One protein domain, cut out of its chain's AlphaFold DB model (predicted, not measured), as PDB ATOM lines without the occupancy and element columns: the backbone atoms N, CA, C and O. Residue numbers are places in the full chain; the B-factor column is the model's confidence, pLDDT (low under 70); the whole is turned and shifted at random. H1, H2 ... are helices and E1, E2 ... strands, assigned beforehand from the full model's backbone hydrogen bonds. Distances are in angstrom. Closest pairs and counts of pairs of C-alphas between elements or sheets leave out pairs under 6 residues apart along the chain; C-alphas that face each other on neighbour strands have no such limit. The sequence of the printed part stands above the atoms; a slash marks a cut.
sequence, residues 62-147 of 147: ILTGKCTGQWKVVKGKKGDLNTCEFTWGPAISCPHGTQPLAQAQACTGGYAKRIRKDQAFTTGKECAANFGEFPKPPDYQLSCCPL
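Overview. This is residues 62 to 147 of the 147 residues of an uncharacterized protein of Bdellovibrio sp. CG10_big_fil_rev_8_21_14_0_10_47_8 (UniProt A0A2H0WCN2). A long, thin rod is made of two small three-stranded sheets placed end to end: E2, E3 and E5 form one, with the short helix H1 packed across one of its faces, and E1, E6 and E4 form the other. The chain passes between the two sheets several times, first where E1 runs on into E2 with a bend of 49 degrees. The printed part has 86 residues, with six named strands and one named helix in the order E1 E2 E3 E4 E5 H1 E6; both sheets, E1 - E6 - E4 and E2 - E3 - E5, are antiparallel. The class is mostly strand, with under half of the residues in named elements. The whole is loose, with a radius of gyration of the C-alphas of 17.1 A and spans of 55 by 25 by 16 A.

Arrangement. E1, residues 62 to 65, is an edge strand and the antiparallel neighbour of E6, residues 140 to 146; N 63 and O 142 are 2.8 A apart, within hydrogen-bond range. E2, residues 68 to 74, and E3, residues 83 to 89, form a hairpin at 156 degrees between their directions, with N 72 and O 85 at 2.8 A. E4, residues 98 to 100, is antiparallel to E6, with N 99 and O 145 at 2.8 A. The pairing of E6 is staggered: its residues 140 to 143 pair with E1, and its residues 144 to 146 with E4. E5, residues 109 to 114, is antiparallel to E3 at 169 degrees, with N 86 and O 111 at 2.8 A. The sheet E2 E3 E5 is strongly twisted. H1, residues 124 to 131, is on this sheet at a height of 8.0 A. It lies over E3 and only just over E2, on which 3 of its C-alphas fall. It runs across the strands, at 79 degrees to E3 on the local plane. The closest C-alphas of E2 and H1 are those of Lys 72 and Gly 124, 4.3 A apart. In H1 every O i to N i+4 pair is within hydrogen-bond range. E2 and E6, for instance, are apart.

Along the chain. E1 begins at C-alpha 62, (150.922, 104.143, 104.667). E2 measures 19.0 A from first to last C-alpha, E3 19.3 A and E5 17.1 A. H1 begins at C-alpha 124, (169.849, 105.788, 132.100), and measures 10.3 A. E6 measures 19.4 A and ends at C-alpha 146, (142.147, 96.906, 103.613).

Size, cuts and confidence. The two C-alphas farthest apart, those of Asp 118 and Leu 147, are 56.2 A apart. The printed part has no cut. The link E1 to E2 is tight, and the other links are short. The mean pLDDT of the printed part is 83.3; residues 102 to 106 and 133 to 135 are under 70.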
ATOM      1  N   ILE A  62     149.538 104.048 104.193       85.62
ATOM      2  CA  ILE A  62     150.922 104.143 104.667       85.62
ATOM      3  C   ILE A  62     150.923 104.762 106.066       85.62
ATOM      4  O   ILE A  62     150.537 105.914 106.252       85.62
ATOM      5  N   LEU A  63     151.379 103.996 107.051       84.06
ATOM      6  CA  LEU A  63     151.625 104.460 108.410       84.06
ATOM      7  C   LEU A  63     153.096 104.842 108.536       84.06
ATOM      8  O   LEU A  63     153.974 104.005 108.324       84.06
ATOM      9  N   THR A  64     153.366 106.091 108.898       86.00
ATOM     10  CA  THR A  64     154.718 106.578 109.186       86.00
ATOM     11  C   THR A  64     154.787 107.163 110.586       86.00
ATOM     12  O   THR A  64     153.827 107.747 111.091       86.00
ATOM     13  N   GLY A  65     155.941 107.027 111.226       84.00
ATOM     14  CA  GLY A  65     156.169 107.655 112.516       84.00
ATOM     15  C   GLY A  65     157.586 107.462 113.023       84.00
ATOM     16  O   GLY A  65     158.409 106.783 112.413       84.00
ATOM     17  N   LYS A  66     157.864 108.092 114.164       84.88
ATOM     18  CA  LYS A  66     159.190 108.055 114.775       84.88
ATOM     19  C   LYS A  66     159.322 106.897 115.740       84.88
ATOM     20  O   LYS A  66     158.458 106.701 116.597       84.88
ATOM     21  N   CYS A  67     160.449 106.206 115.658       84.69
ATOM     22  CA  CYS A  67     160.873 105.307 116.714       84.69
ATOM     23  C   CYS A  67     161.536 106.097 117.836       84.69
ATOM     24  O   CYS A  67     162.388 106.955 117.606       84.69
ATOM     25  N   THR A  68     161.142 105.809 119.071       85.31
ATOM     26  CA  THR A  68     161.725 106.442 120.258       85.31
ATOM     27  C   THR A  68     162.275 105.372 121.180       85.31
ATOM     28  O   THR A  68     161.766 104.253 121.225       85.31
ATOM     29  N   GLY A  69     163.342 105.692 121.901       86.88
ATOM     30  CA  GLY A  69     163.955 104.755 122.827       86.88
ATOM     31  C   GLY A  69     164.596 105.450 124.009       86.88
ATOM     32  O   GLY A  69     164.799 106.663 124.009       86.88
ATOM     33  N   GLN A  70     164.889 104.660 125.033       88.31
ATOM     34  CA  GLN A  70     165.438 105.143 126.290       88.31
ATOM     35  C   GLN A  70     166.421 104.144 126.887       88.31
ATOM     36  O   GLN A  70     166.273 102.930 126.738       88.31
ATOM     37  N   TRP A  71     167.405 104.684 127.598       88.94
ATOM     38  CA  TRP A  71     168.327 103.908 128.411       88.94
ATOM     39  C   TRP A  71     167.751 103.652 129.801       88.94
ATOM     40  O   TRP A  71     167.166 104.540 130.424       88.94
ATOM     41  N   LYS A  72     168.012 102.463 130.332       91.31
ATOM     42  CA  LYS A  72     167.757 102.089 131.722       91.31
ATOM     43  C   LYS A  72     168.928 101.278 132.269       91.31
ATOM     44  O   LYS A  72     169.626 100.593 131.525       91.31
ATOM     45  N   VAL A  73     169.110 101.328 133.584       92.94
ATOM     46  CA  VAL A  73     170.017 100.417 134.286       92.94
ATOM     47  C   VAL A  73     169.205  99.225 134.774       92.94
ATOM     48  O   VAL A  73     168.240  99.378 135.520       92.94
ATOM     49  N   VAL A  74     169.615  98.031 134.371       93.44
ATOM     50  CA  VAL A  74     169.104  96.761 134.875       93.44
ATOM     51  C   VAL A  74     170.103  96.212 135.879       93.44
ATOM     52  O   VAL A  74     171.286  96.042 135.579       93.44
ATOM     53  N   LYS A  75     169.630  95.967 137.101       89.25
ATOM     54  CA  LYS A  75     170.472  95.428 138.168       89.25
ATOM     55  C   LYS A  75     170.771  93.955 137.909       89.25
ATOM     56  O   LYS A  75     169.858  93.180 137.627       89.25
ATOM     57  N   GLY A  76     172.043  93.585 138.035       83.94
ATOM     58  CA  GLY A  76     172.454  92.186 138.022       83.94
ATOM     59  C   GLY A  76     171.883  91.434 139.228       83.94
ATOM     60  O   GLY A  76     171.563  92.029 140.261       83.94
ATOM     61  N   LYS A  77     171.748  90.109 139.115       86.25
ATOM     62  CA  LYS A  77     171.476  89.247 140.277       86.25
ATOM     63  C   LYS A  77     172.722  89.188 141.174       86.25
ATOM     64  O   LYS A  77     173.778  89.698 140.818       86.25
ATOM     65  N   LYS A  78     172.615  88.608 142.373       81.88
ATOM     66  CA  LYS A  78     173.714  88.576 143.359       81.88
ATOM     67  C   LYS A  78     175.002  88.002 142.741       81.88
ATOM     68  O   LYS A  78     175.064  86.809 142.470       81.88
ATOM     69  N   GLY A  79     176.016  88.853 142.570       73.81
ATOM     70  CA  GLY A  79     177.306  88.502 141.956       73.81
ATOM     71  C   GLY A  79     177.453  88.897 140.479       73.81
ATOM     72  O   GLY A  79     178.574  88.891 139.973       73.81
ATOM     73  N   ASP A  80     176.366  89.299 139.818       82.81
ATOM     74  CA  ASP A  80     176.365  89.785 138.440       82.81
ATOM     75  C   ASP A  80     176.528  91.303 138.361       82.81
ATOM     76  O   ASP A  80     176.128  92.066 139.244       82.81
ATOM     77  N   LEU A  81     177.095  91.737 137.240       85.25
ATOM     78  CA  LEU A  81     177.232  93.142 136.891       85.25
ATOM     79  C   LEU A  81     175.887  93.747 136.493       85.25
ATOM     80  O   LEU A  81     175.076  93.114 135.812       85.25
ATOM     81  N   ASN A  82     175.688  95.013 136.855       89.31
ATOM     82  CA  ASN A  82     174.596  95.800 136.299       89.31
ATOM     83  C   ASN A  82     174.785  95.952 134.781       89.31
ATOM     84  O   ASN A  82     175.897  95.905 134.253       89.31
ATOM     85  N   THR A  83     173.684  96.142 134.070       91.94
ATOM     86  CA  THR A  83     173.656  96.262 132.612       91.94
ATOM     87  C   THR A  83     172.921  97.538 132.233       91.94
ATOM     88  O   THR A  83     171.875  97.844 132.794       91.94
ATOM     89  N   CYS A  84     173.459  98.292 131.284       91.75
ATOM     90  CA  CYS A  84     172.724  99.356 130.619       91.75
ATOM     91  C   CYS A  84     171.949  98.750 129.456       91.75
ATOM     92  O   CYS A  84     172.551  98.187 128.543       91.75
ATOM     93  N   GLU A  85     170.629  98.869 129.487       92.00
ATOM     94  CA  GLU A  85     169.759  98.446 128.396       92.00
ATOM     95  C   GLU A  85     169.171  99.671 127.703       92.00
ATOM     96  O   GLU A  85     168.566 100.525 128.352       92.00
ATOM     97  N   PHE A  86     169.333  99.750 126.387       90.25
ATOM     98  CA  PHE A  86     168.591 100.670 125.537       90.25
ATOM     99  C   PHE A  86     167.424  99.911 124.920       90.25
ATOM    100  O   PHE A  86     167.635  98.868 124.310       90.25
ATOM    101  N   THR A  87     166.208 100.422 125.058       88.88
ATOM    102  CA  THR A  87     165.004  99.825 124.463       88.88
ATOM    103  C   THR A  87     164.293 100.862 123.612       88.88
ATOM    104  O   THR A  87     164.091 101.978 124.099       88.88
ATOM    105  N   TRP A  88     163.885 100.503 122.394       88.06
ATOM    106  CA  TRP A  88     163.085 101.368 121.521       88.06
ATOM    107  C   TRP A  88     161.771 100.710 121.103       88.06
ATOM    108  O   TRP A  88     161.607  99.488 121.148       88.06
ATOM    109  N   GLY A  89     160.817 101.566 120.763       85.19
ATOM    110  CA  GLY A  89     159.409 101.256 120.577       85.19
ATOM    111  C   GLY A  89     158.678 102.390 119.846       85.19
ATOM    112  O   GLY A  89     159.276 103.448 119.596       85.19
ATOM    113  N   PRO A  90     157.366 102.233 119.591       77.81
ATOM    114  CA  PRO A  90     156.512 101.087 119.935       77.81
ATOM    115  C   PRO A  90     156.430 100.029 118.820       77.81
ATOM    116  O   PRO A  90     156.687 100.323 117.661       77.81
ATOM    117  N   ALA A  91     156.005  98.803 119.151       80.12
ATOM    118  CA  ALA A  91     155.659  97.818 118.124       80.12
ATOM    119  C   ALA A  91     154.523  98.366 117.241       80.12
ATOM    120  O   ALA A  91     153.496  98.808 117.758       80.12
ATOM    121  N   ILE A  92     154.724  98.356 115.922       82.88
ATOM    122  CA  ILE A  92     153.774  98.918 114.957       82.88
ATOM    123  C   ILE A  92     153.023  97.782 114.284       82.88
ATOM    124  O   ILE A  92     153.621  96.835 113.774       82.88
ATOM    125  N   SER A  93     151.704  97.909 114.269       85.19
ATOM    126  CA  SER A  93     150.787  96.964 113.648       85.19
ATOM    127  C   SER A  93     149.727  97.715 112.856       85.19
ATOM    128  O   SER A  93     149.359  98.839 113.202       85.19
ATOM    129  N   CYS A  94     149.229  97.078 111.801       86.25
ATOM    130  CA  CYS A  94     148.152  97.628 110.994       86.25
ATOM    131  C   CYS A  94     146.856  97.792 111.815       86.25
ATOM    132  O   CYS A  94     146.578  96.960 112.685       86.25
ATOM    133  N   PRO A  95     146.066  98.855 111.573       86.31
ATOM    134  CA  PRO A  95     144.790  99.062 112.244       86.31
ATOM    135  C   PRO A  95     143.793  97.950 111.907       86.31
ATOM    136  O   PRO A  95     143.916  97.242 110.903       86.31
ATOM    137  N   HIS A  96     142.771  97.807 112.749       88.50
ATOM    138  CA  HIS A  96     141.743  96.786 112.572       88.50
ATOM    139  C   HIS A  96     141.078  96.881 111.186       88.50
ATOM    140  O   HIS A  96     140.742  97.972 110.729       88.50
ATOM    141  N   GLY A  97     140.872  95.737 110.525       85.88
ATOM    142  CA  GLY A  97     140.329  95.682 109.160       85.88
ATOM    143  C   GLY A  97     141.365  95.889 108.050       85.88
ATOM    144  O   GLY A  97     140.986  95.989 106.884       85.88
ATOM    145  N   THR A  98     142.658  95.934 108.389       86.94
ATOM    146  CA  THR A  98     143.756  96.004 107.418       86.94
ATOM    147  C   THR A  98     144.842  94.957 107.709       86.94
ATOM    148  O   THR A  98     144.964  94.475 108.834       86.94
ATOM    149  N   GLN A  99     145.632  94.593 106.698       86.75
ATOM    150  CA  GLN A  99     146.746  93.641 106.772       86.75
ATOM    151  C   GLN A  99     148.045  94.249 106.221       86.75
ATOM    152  O   GLN A  99     147.984  95.050 105.289       86.75
ATOM    153  N   PRO A 100     149.223  93.889 106.754       85.44
ATOM    154  CA  PRO A 100     150.498  94.419 106.274       85.44
ATOM    155  C   PRO A 100     150.862  93.883 104.878       85.44
ATOM    156  O   PRO A 100     150.712  92.693 104.612       85.44
ATOM    157  N   LEU A 101     151.364  94.756 103.997       77.62
ATOM    158  CA  LEU A 101     151.804  94.416 102.629       77.62
ATOM    159  C   LEU A 101     153.215  93.822 102.546       77.62
ATOM    160  O   LEU A 101     153.490  92.998 101.679       77.62
ATOM    161  N   ALA A 102     154.110  94.266 103.425       67.19
ATOM    162  CA  ALA A 102     155.514  93.871 103.460       67.19
ATOM    163  C   ALA A 102     155.928  93.535 104.897       67.19
ATOM    164  O   ALA A 102     155.174  93.797 105.843       67.19
ATOM    165  N   GLN A 103     157.130  92.972 105.078       60.75
ATOM    166  CA  GLN A 103     157.708  92.850 106.416       60.75
ATOM    167  C   GLN A 103     157.803  94.249 107.028       60.75
ATOM    168  O   GLN A 103     158.539  95.103 106.541       60.75
ATOM    169  N   ALA A 104     156.997  94.489 108.062       58.50
ATOM    170  CA  ALA A 104     156.985  95.748 108.784       58.50
ATOM    171  C   ALA A 104     158.411  96.087 109.224       58.50
ATOM    172  O   ALA A 104     159.078  95.244 109.830       58.50
ATOM    173  N   GLN A 105     158.875  97.316 108.973       62.31
ATOM    174  CA  GLN A 105     160.052  97.786 109.689       62.31
ATOM    175  C   GLN A 105     159.697  97.820 111.174       62.31
ATOM    176  O   GLN A 105     158.888  98.628 111.634       62.31
ATOM    177  N   ALA A 106     160.247  96.856 111.909       65.38
ATOM    178  CA  ALA A 106     159.961  96.684 113.314       65.38
ATOM    179  C   ALA A 106     160.542  97.873 114.085       65.38
ATOM    180  O   ALA A 106     161.746  97.971 114.315       65.38
ATOM    181  N   CYS A 107     159.668  98.767 114.539       80.38
ATOM    182  CA  CYS A 107     160.012  99.844 115.460       80.38
ATOM    183  C   CYS A 107     160.134  99.319 116.900       80.38
ATOM    184  O   CYS A 107     159.593  99.893 117.837       80.38
ATOM    185  N   THR A 108     160.776  98.169 117.101       85.81
ATOM    186  CA  THR A 108     160.938  97.582 118.430       85.81
ATOM    187  C   THR A 108     162.235  96.800 118.536       85.81
ATOM    188  O   THR A 108     162.630  96.097 117.609       85.81
ATOM    189  N   GLY A 109     162.898  96.929 119.679       85.12
ATOM    190  CA  GLY A 109     164.075  96.141 120.000       85.12
ATOM    191  C   GLY A 109     164.792  96.640 121.246       85.12
ATOM    192  O   GLY A 109     164.339  97.560 121.936       85.12
ATOM    193  N   GLY A 110     165.922  96.003 121.543       87.94
ATOM    194  CA  GLY A 110     166.786  96.401 122.643       87.94
ATOM    195  C   GLY A 110     168.254  96.053 122.413       87.94
ATOM    196  O   GLY A 110     168.572  95.116 121.685       87.94
ATOM    197  N   TYR A 111     169.141  96.801 123.067       84.94
ATOM    198  CA  TYR A 111     170.567  96.497 123.187       84.94
ATOM    199  C   TYR A 111     170.971  96.537 124.649       84.94
ATOM    200  O   TYR A 111     170.461  97.346 125.421       84.94
ATOM    201  N   ALA A 112     171.924  95.692 125.017       88.94
ATOM    202  CA  ALA A 112     172.421  95.590 126.375       88.94
ATOM    203  C   ALA A 112     173.946  95.712 126.381       88.94
ATOM    204  O   ALA A 112     174.636  94.989 125.662       88.94
ATOM    205  N   LYS A 113     174.484  96.598 127.221       88.31
ATOM    206  CA  LYS A 113     175.918  96.688 127.513       88.31
ATOM    207  C   LYS A 113     176.156  96.459 128.996       88.31
ATOM    208  O   LYS A 113     175.591  97.144 129.848       88.31
ATOM    209  N   ARG A 114     177.003  95.478 129.309       87.94
ATOM    210  CA  ARG A 114     177.409  95.200 130.690       87.94
ATOM    211  C   ARG A 114     178.259  96.353 131.213       87.94
ATOM    212  O   ARG A 114     179.177  96.807 130.533       87.94
ATOM    213  N   ILE A 115     177.958  96.796 132.424       87.56
ATOM    214  CA  ILE A 115     178.732  97.812 133.132       87.56
ATOM    215  C   ILE A 115     179.952  97.118 133.739       87.56
ATOM    216  O   ILE A 115     179.833  96.009 134.258       87.56
ATOM    217  N   ARG A 116     181.136  97.726 133.642       86.00
ATOM    218  CA  ARG A 116     182.355  97.146 134.224       86.00
ATOM    219  C   ARG A 116     182.274  97.131 135.758       86.00
ATOM    220  O   ARG A 116     181.523  97.898 136.345       86.00
ATOM    221  N   LYS A 117     183.051  96.264 136.421       79.12
ATOM    222  CA  LYS A 117     183.017  96.096 137.897       79.12
ATOM    223  C   LYS A 117     183.407  97.356 138.669       79.12
ATOM    224  O   LYS A 117     182.959  97.537 139.794       79.12
ATOM    225  N   ASP A 118     184.245  98.187 138.071       81.75
ATOM    226  CA  ASP A 118     184.727  99.468 138.584       81.75
ATOM    227  C   ASP A 118     183.758 100.631 138.319       81.75
ATOM    228  O   ASP A 118     183.955 101.728 138.836       81.75
ATOM    229  N   GLN A 119     182.696 100.401 137.543       82.69
ATOM    230  CA  GLN A 119     181.704 101.406 137.189       82.69
ATOM    231  C   GLN A 119     180.371 101.109 137.883       82.69
ATOM    232  O   GLN A 119     179.849  99.997 137.840       82.69
ATOM    233  N   ALA A 120     179.784 102.129 138.504       79.62
ATOM    234  CA  ALA A 120     178.493 102.027 139.175       79.62
ATOM    235  C   ALA A 120     177.498 103.010 138.550       79.62
ATOM    236  O   ALA A 120     177.204 104.052 139.125       79.62
ATOM    237  N   PHE A 121     176.977 102.690 137.360       86.31
ATOM    238  CA  PHE A 121     175.885 103.483 136.788       86.31
ATOM    239  C   PHE A 121     174.577 103.166 137.510       86.31
ATOM    240  O   PHE A 121     174.252 102.003 137.771       86.31
ATOM    241  N   THR A 122     173.821 104.211 137.820       85.31
ATOM    242  CA  THR A 122     172.557 104.145 138.562       85.31
ATOM    243  C   THR A 122     171.374 104.656 137.744       85.31
ATOM    244  O   THR A 122     170.228 104.318 138.038       85.31
ATOM    245  N   THR A 123     171.638 105.412 136.677       89.44
ATOM    246  CA  THR A 123     170.631 106.053 135.832       89.44
ATOM    247  C   THR A 123     170.851 105.776 134.344       89.44
ATOM    248  O   THR A 123     171.967 105.557 133.874       89.44
ATOM    249  N   GLY A 124     169.770 105.861 133.562       87.38
ATOM    250  CA  GLY A 124     169.849 105.788 132.100       87.38
ATOM    251  C   GLY A 124     170.659 106.929 131.467       87.38
ATOM    252  O   GLY A 124     171.259 106.742 130.414       87.38
ATOM    253  N   LYS A 125     170.741 108.096 132.121       89.06
ATOM    254  CA  LYS A 125     171.571 109.218 131.649       89.06
ATOM    255  C   LYS A 125     173.061 108.888 131.723       89.06
ATOM    256  O   LYS A 125     173.793 109.199 130.790       89.06
ATOM    257  N   GLU A 126     173.498 108.214 132.785       89.81
ATOM    258  CA  GLU A 126     174.883 107.742 132.913       89.81
ATOM    259  C   GLU A 126     175.206 106.672 131.865       89.81
ATOM    260  O   GLU A 126     176.288 106.706 131.281       89.81
ATOM    261  N   CYS A 127     174.253 105.784 131.558       88.38
ATOM    262  CA  CYS A 127     174.382 104.848 130.440       88.38
ATOM    263  C   CYS A 127     174.593 105.579 129.106       88.38
ATOM    264  O   CYS A 127     175.526 105.246 128.380       88.38
ATOM    265  N   ALA A 128     173.769 106.588 128.805       88.25
ATOM    266  CA  ALA A 128     173.876 107.373 127.574       88.25
ATOM    267  C   ALA A 128     175.206 108.140 127.487       88.25
ATOM    268  O   ALA A 128     175.852 108.151 126.446       88.25
ATOM    269  N   ALA A 129     175.657 108.737 128.593       88.19
ATOM    270  CA  ALA A 129     176.911 109.485 128.629       88.19
ATOM    271  C   ALA A 129     178.150 108.597 128.403       88.19
ATOM    272  O   ALA A 129     179.122 109.046 127.803       88.19
ATOM    273  N   ASN A 130     178.124 107.343 128.870       87.94
ATOM    274  CA  ASN A 130     179.281 106.441 128.813       87.94
ATOM    275  C   ASN A 130     179.288 105.515 127.595       87.94
ATOM    276  O   ASN A 130     180.353 105.163 127.093       87.94
ATOM    277  N   PHE A 131     178.115 105.088 127.126       84.81
ATOM    278  CA  PHE A 131     177.990 104.211 125.961       84.81
ATOM    279  C   PHE A 131     177.641 104.961 124.672       84.81
ATOM    280  O   PHE A 131     177.565 104.325 123.619       84.81
ATOM    281  N   GLY A 132     177.499 106.287 124.755       75.62
ATOM    282  CA  GLY A 132     177.178 107.178 123.651       75.62
ATOM    283  C   GLY A 132     175.677 107.348 123.420       75.62
ATOM    284  O   GLY A 132     174.829 106.654 123.994       75.62
ATOM    285  N   GLU A 133     175.352 108.284 122.528       68.69
ATOM    286  CA  GLU A 133     174.014 108.362 121.952       68.69
ATOM    287  C   GLU A 133     173.778 107.129 121.078       68.69
ATOM    288  O   GLU A 133     174.611 106.748 120.255       68.69
ATOM    289  N   PHE A 134     172.647 106.465 121.296       68.50
ATOM    290  CA  PHE A 134     172.299 105.275 120.535       68.50
ATOM    291  C   PHE A 134     171.986 105.660 119.076       68.50
ATOM    292  O   PHE A 134     171.460 106.760 118.866       68.50
ATOM    293  N   PRO A 135     172.253 104.804 118.063       62.59
ATOM    294  CA  PRO A 135     171.782 105.061 116.708       62.59
ATOM    295  C   PRO A 135     170.290 105.368 116.755       62.59
ATOM    296  O   PRO A 135     169.512 104.592 117.312       62.59
ATOM    297  N   LYS A 136     169.916 106.538 116.224       71.38
ATOM    298  CA  LYS A 136     168.517 106.947 116.105       71.38
ATOM    299  C   LYS A 136     167.793 105.792 115.415       71.38
ATOM    300  O   LYS A 136     168.136 105.515 114.262       71.38
ATOM    301  N   PRO A 137     166.896 105.067 116.116       71.88
ATOM    302  CA  PRO A 137     166.207 103.956 115.490       71.88
ATOM    303  C   PRO A 137     165.495 104.512 114.253       71.88
ATOM    304  O   PRO A 137     164.982 105.634 114.323       71.88
ATOM    305  N   PRO A 138     165.546 103.801 113.114       72.81
ATOM    306  CA  PRO A 138     164.999 104.318 111.871       72.81
ATOM    307  C   PRO A 138     163.525 104.654 112.071       72.81
ATOM    308  O   PRO A 138     162.819 103.937 112.780       72.81
ATOM    309  N   ASP A 139     163.068 105.746 111.462       82.19
ATOM    310  CA  ASP A 139     161.637 106.025 111.391       82.19
ATOM    311  C   ASP A 139     160.946 104.838 110.712       82.19
ATOM    312  O   ASP A 139     161.477 104.257 109.763       82.19
ATOM    313  N   TYR A 140     159.778 104.454 111.218       82.00
ATOM    314  CA  TYR A 140     159.069 103.311 110.669       82.00
ATOM    315  C   TYR A 140     158.180 103.742 109.511       82.00
ATOM    316  O   TYR A 140     157.572 104.818 109.519       82.00
ATOM    317  N   GLN A 141     158.050 102.838 108.550       84.06
ATOM    318  CA  GLN A 141     157.043 102.898 107.508       84.06
ATOM    319  C   GLN A 141     156.386 101.522 107.401       84.06
ATOM    320  O   GLN A 141     157.064 100.508 107.241       84.06
ATOM    321  N   LEU A 142     155.063 101.487 107.529       83.88
ATOM    322  CA  LEU A 142     154.260 100.279 107.403       83.88
ATOM    323  C   LEU A 142     153.123 100.521 106.417       83.88
ATOM    324  O   LEU A 142     152.268 101.372 106.649       83.88
ATOM    325  N   SER A 143     153.099  99.745 105.340       86.38
ATOM    326  CA  SER A 143     152.008  99.766 104.368       86.38
ATOM    327  C   SER A 143     150.956  98.722 104.743       86.38
ATOM    328  O   SER A 143     151.264  97.533 104.845       86.38
ATOM    329  N   CYS A 144     149.718  99.168 104.937       87.50
ATOM    330  CA  CYS A 144     148.573  98.356 105.329       87.50
ATOM    331  C   CYS A 144     147.507  98.368 104.232       87.50
ATOM    332  O   CYS A 144     147.129  99.424 103.731       87.50
ATOM    333  N   CYS A 145     146.981  97.200 103.883       88.38
ATOM    334  CA  CYS A 145     145.899  97.047 102.924       88.38
ATOM    335  C   CYS A 145     144.581  96.727 103.602       88.38
ATOM    336  O   CYS A 145     144.570  95.860 104.473       88.38
ATOM    337  N   PRO A 146     143.465  97.334 103.175       87.50
ATOM    338  CA  PRO A 146     142.147  96.906 103.613       87.50
ATOM    339  C   PRO A 146     141.929  95.431 103.284       87.50
ATOM    340  O   PRO A 146     142.292  94.978 102.194       87.50
ATOM    341  N   LEU A 147     141.332  94.707 104.230       82.81
ATOM    342  CA  LEU A 147     140.813  93.365 103.990       82.81
ATOM    343  C   LEU A 147     139.651  93.387 102.970       82.81
ATOM    344  O   LEU A 147     139.052  94.467 102.703       82.81
TER     345      LEU A 147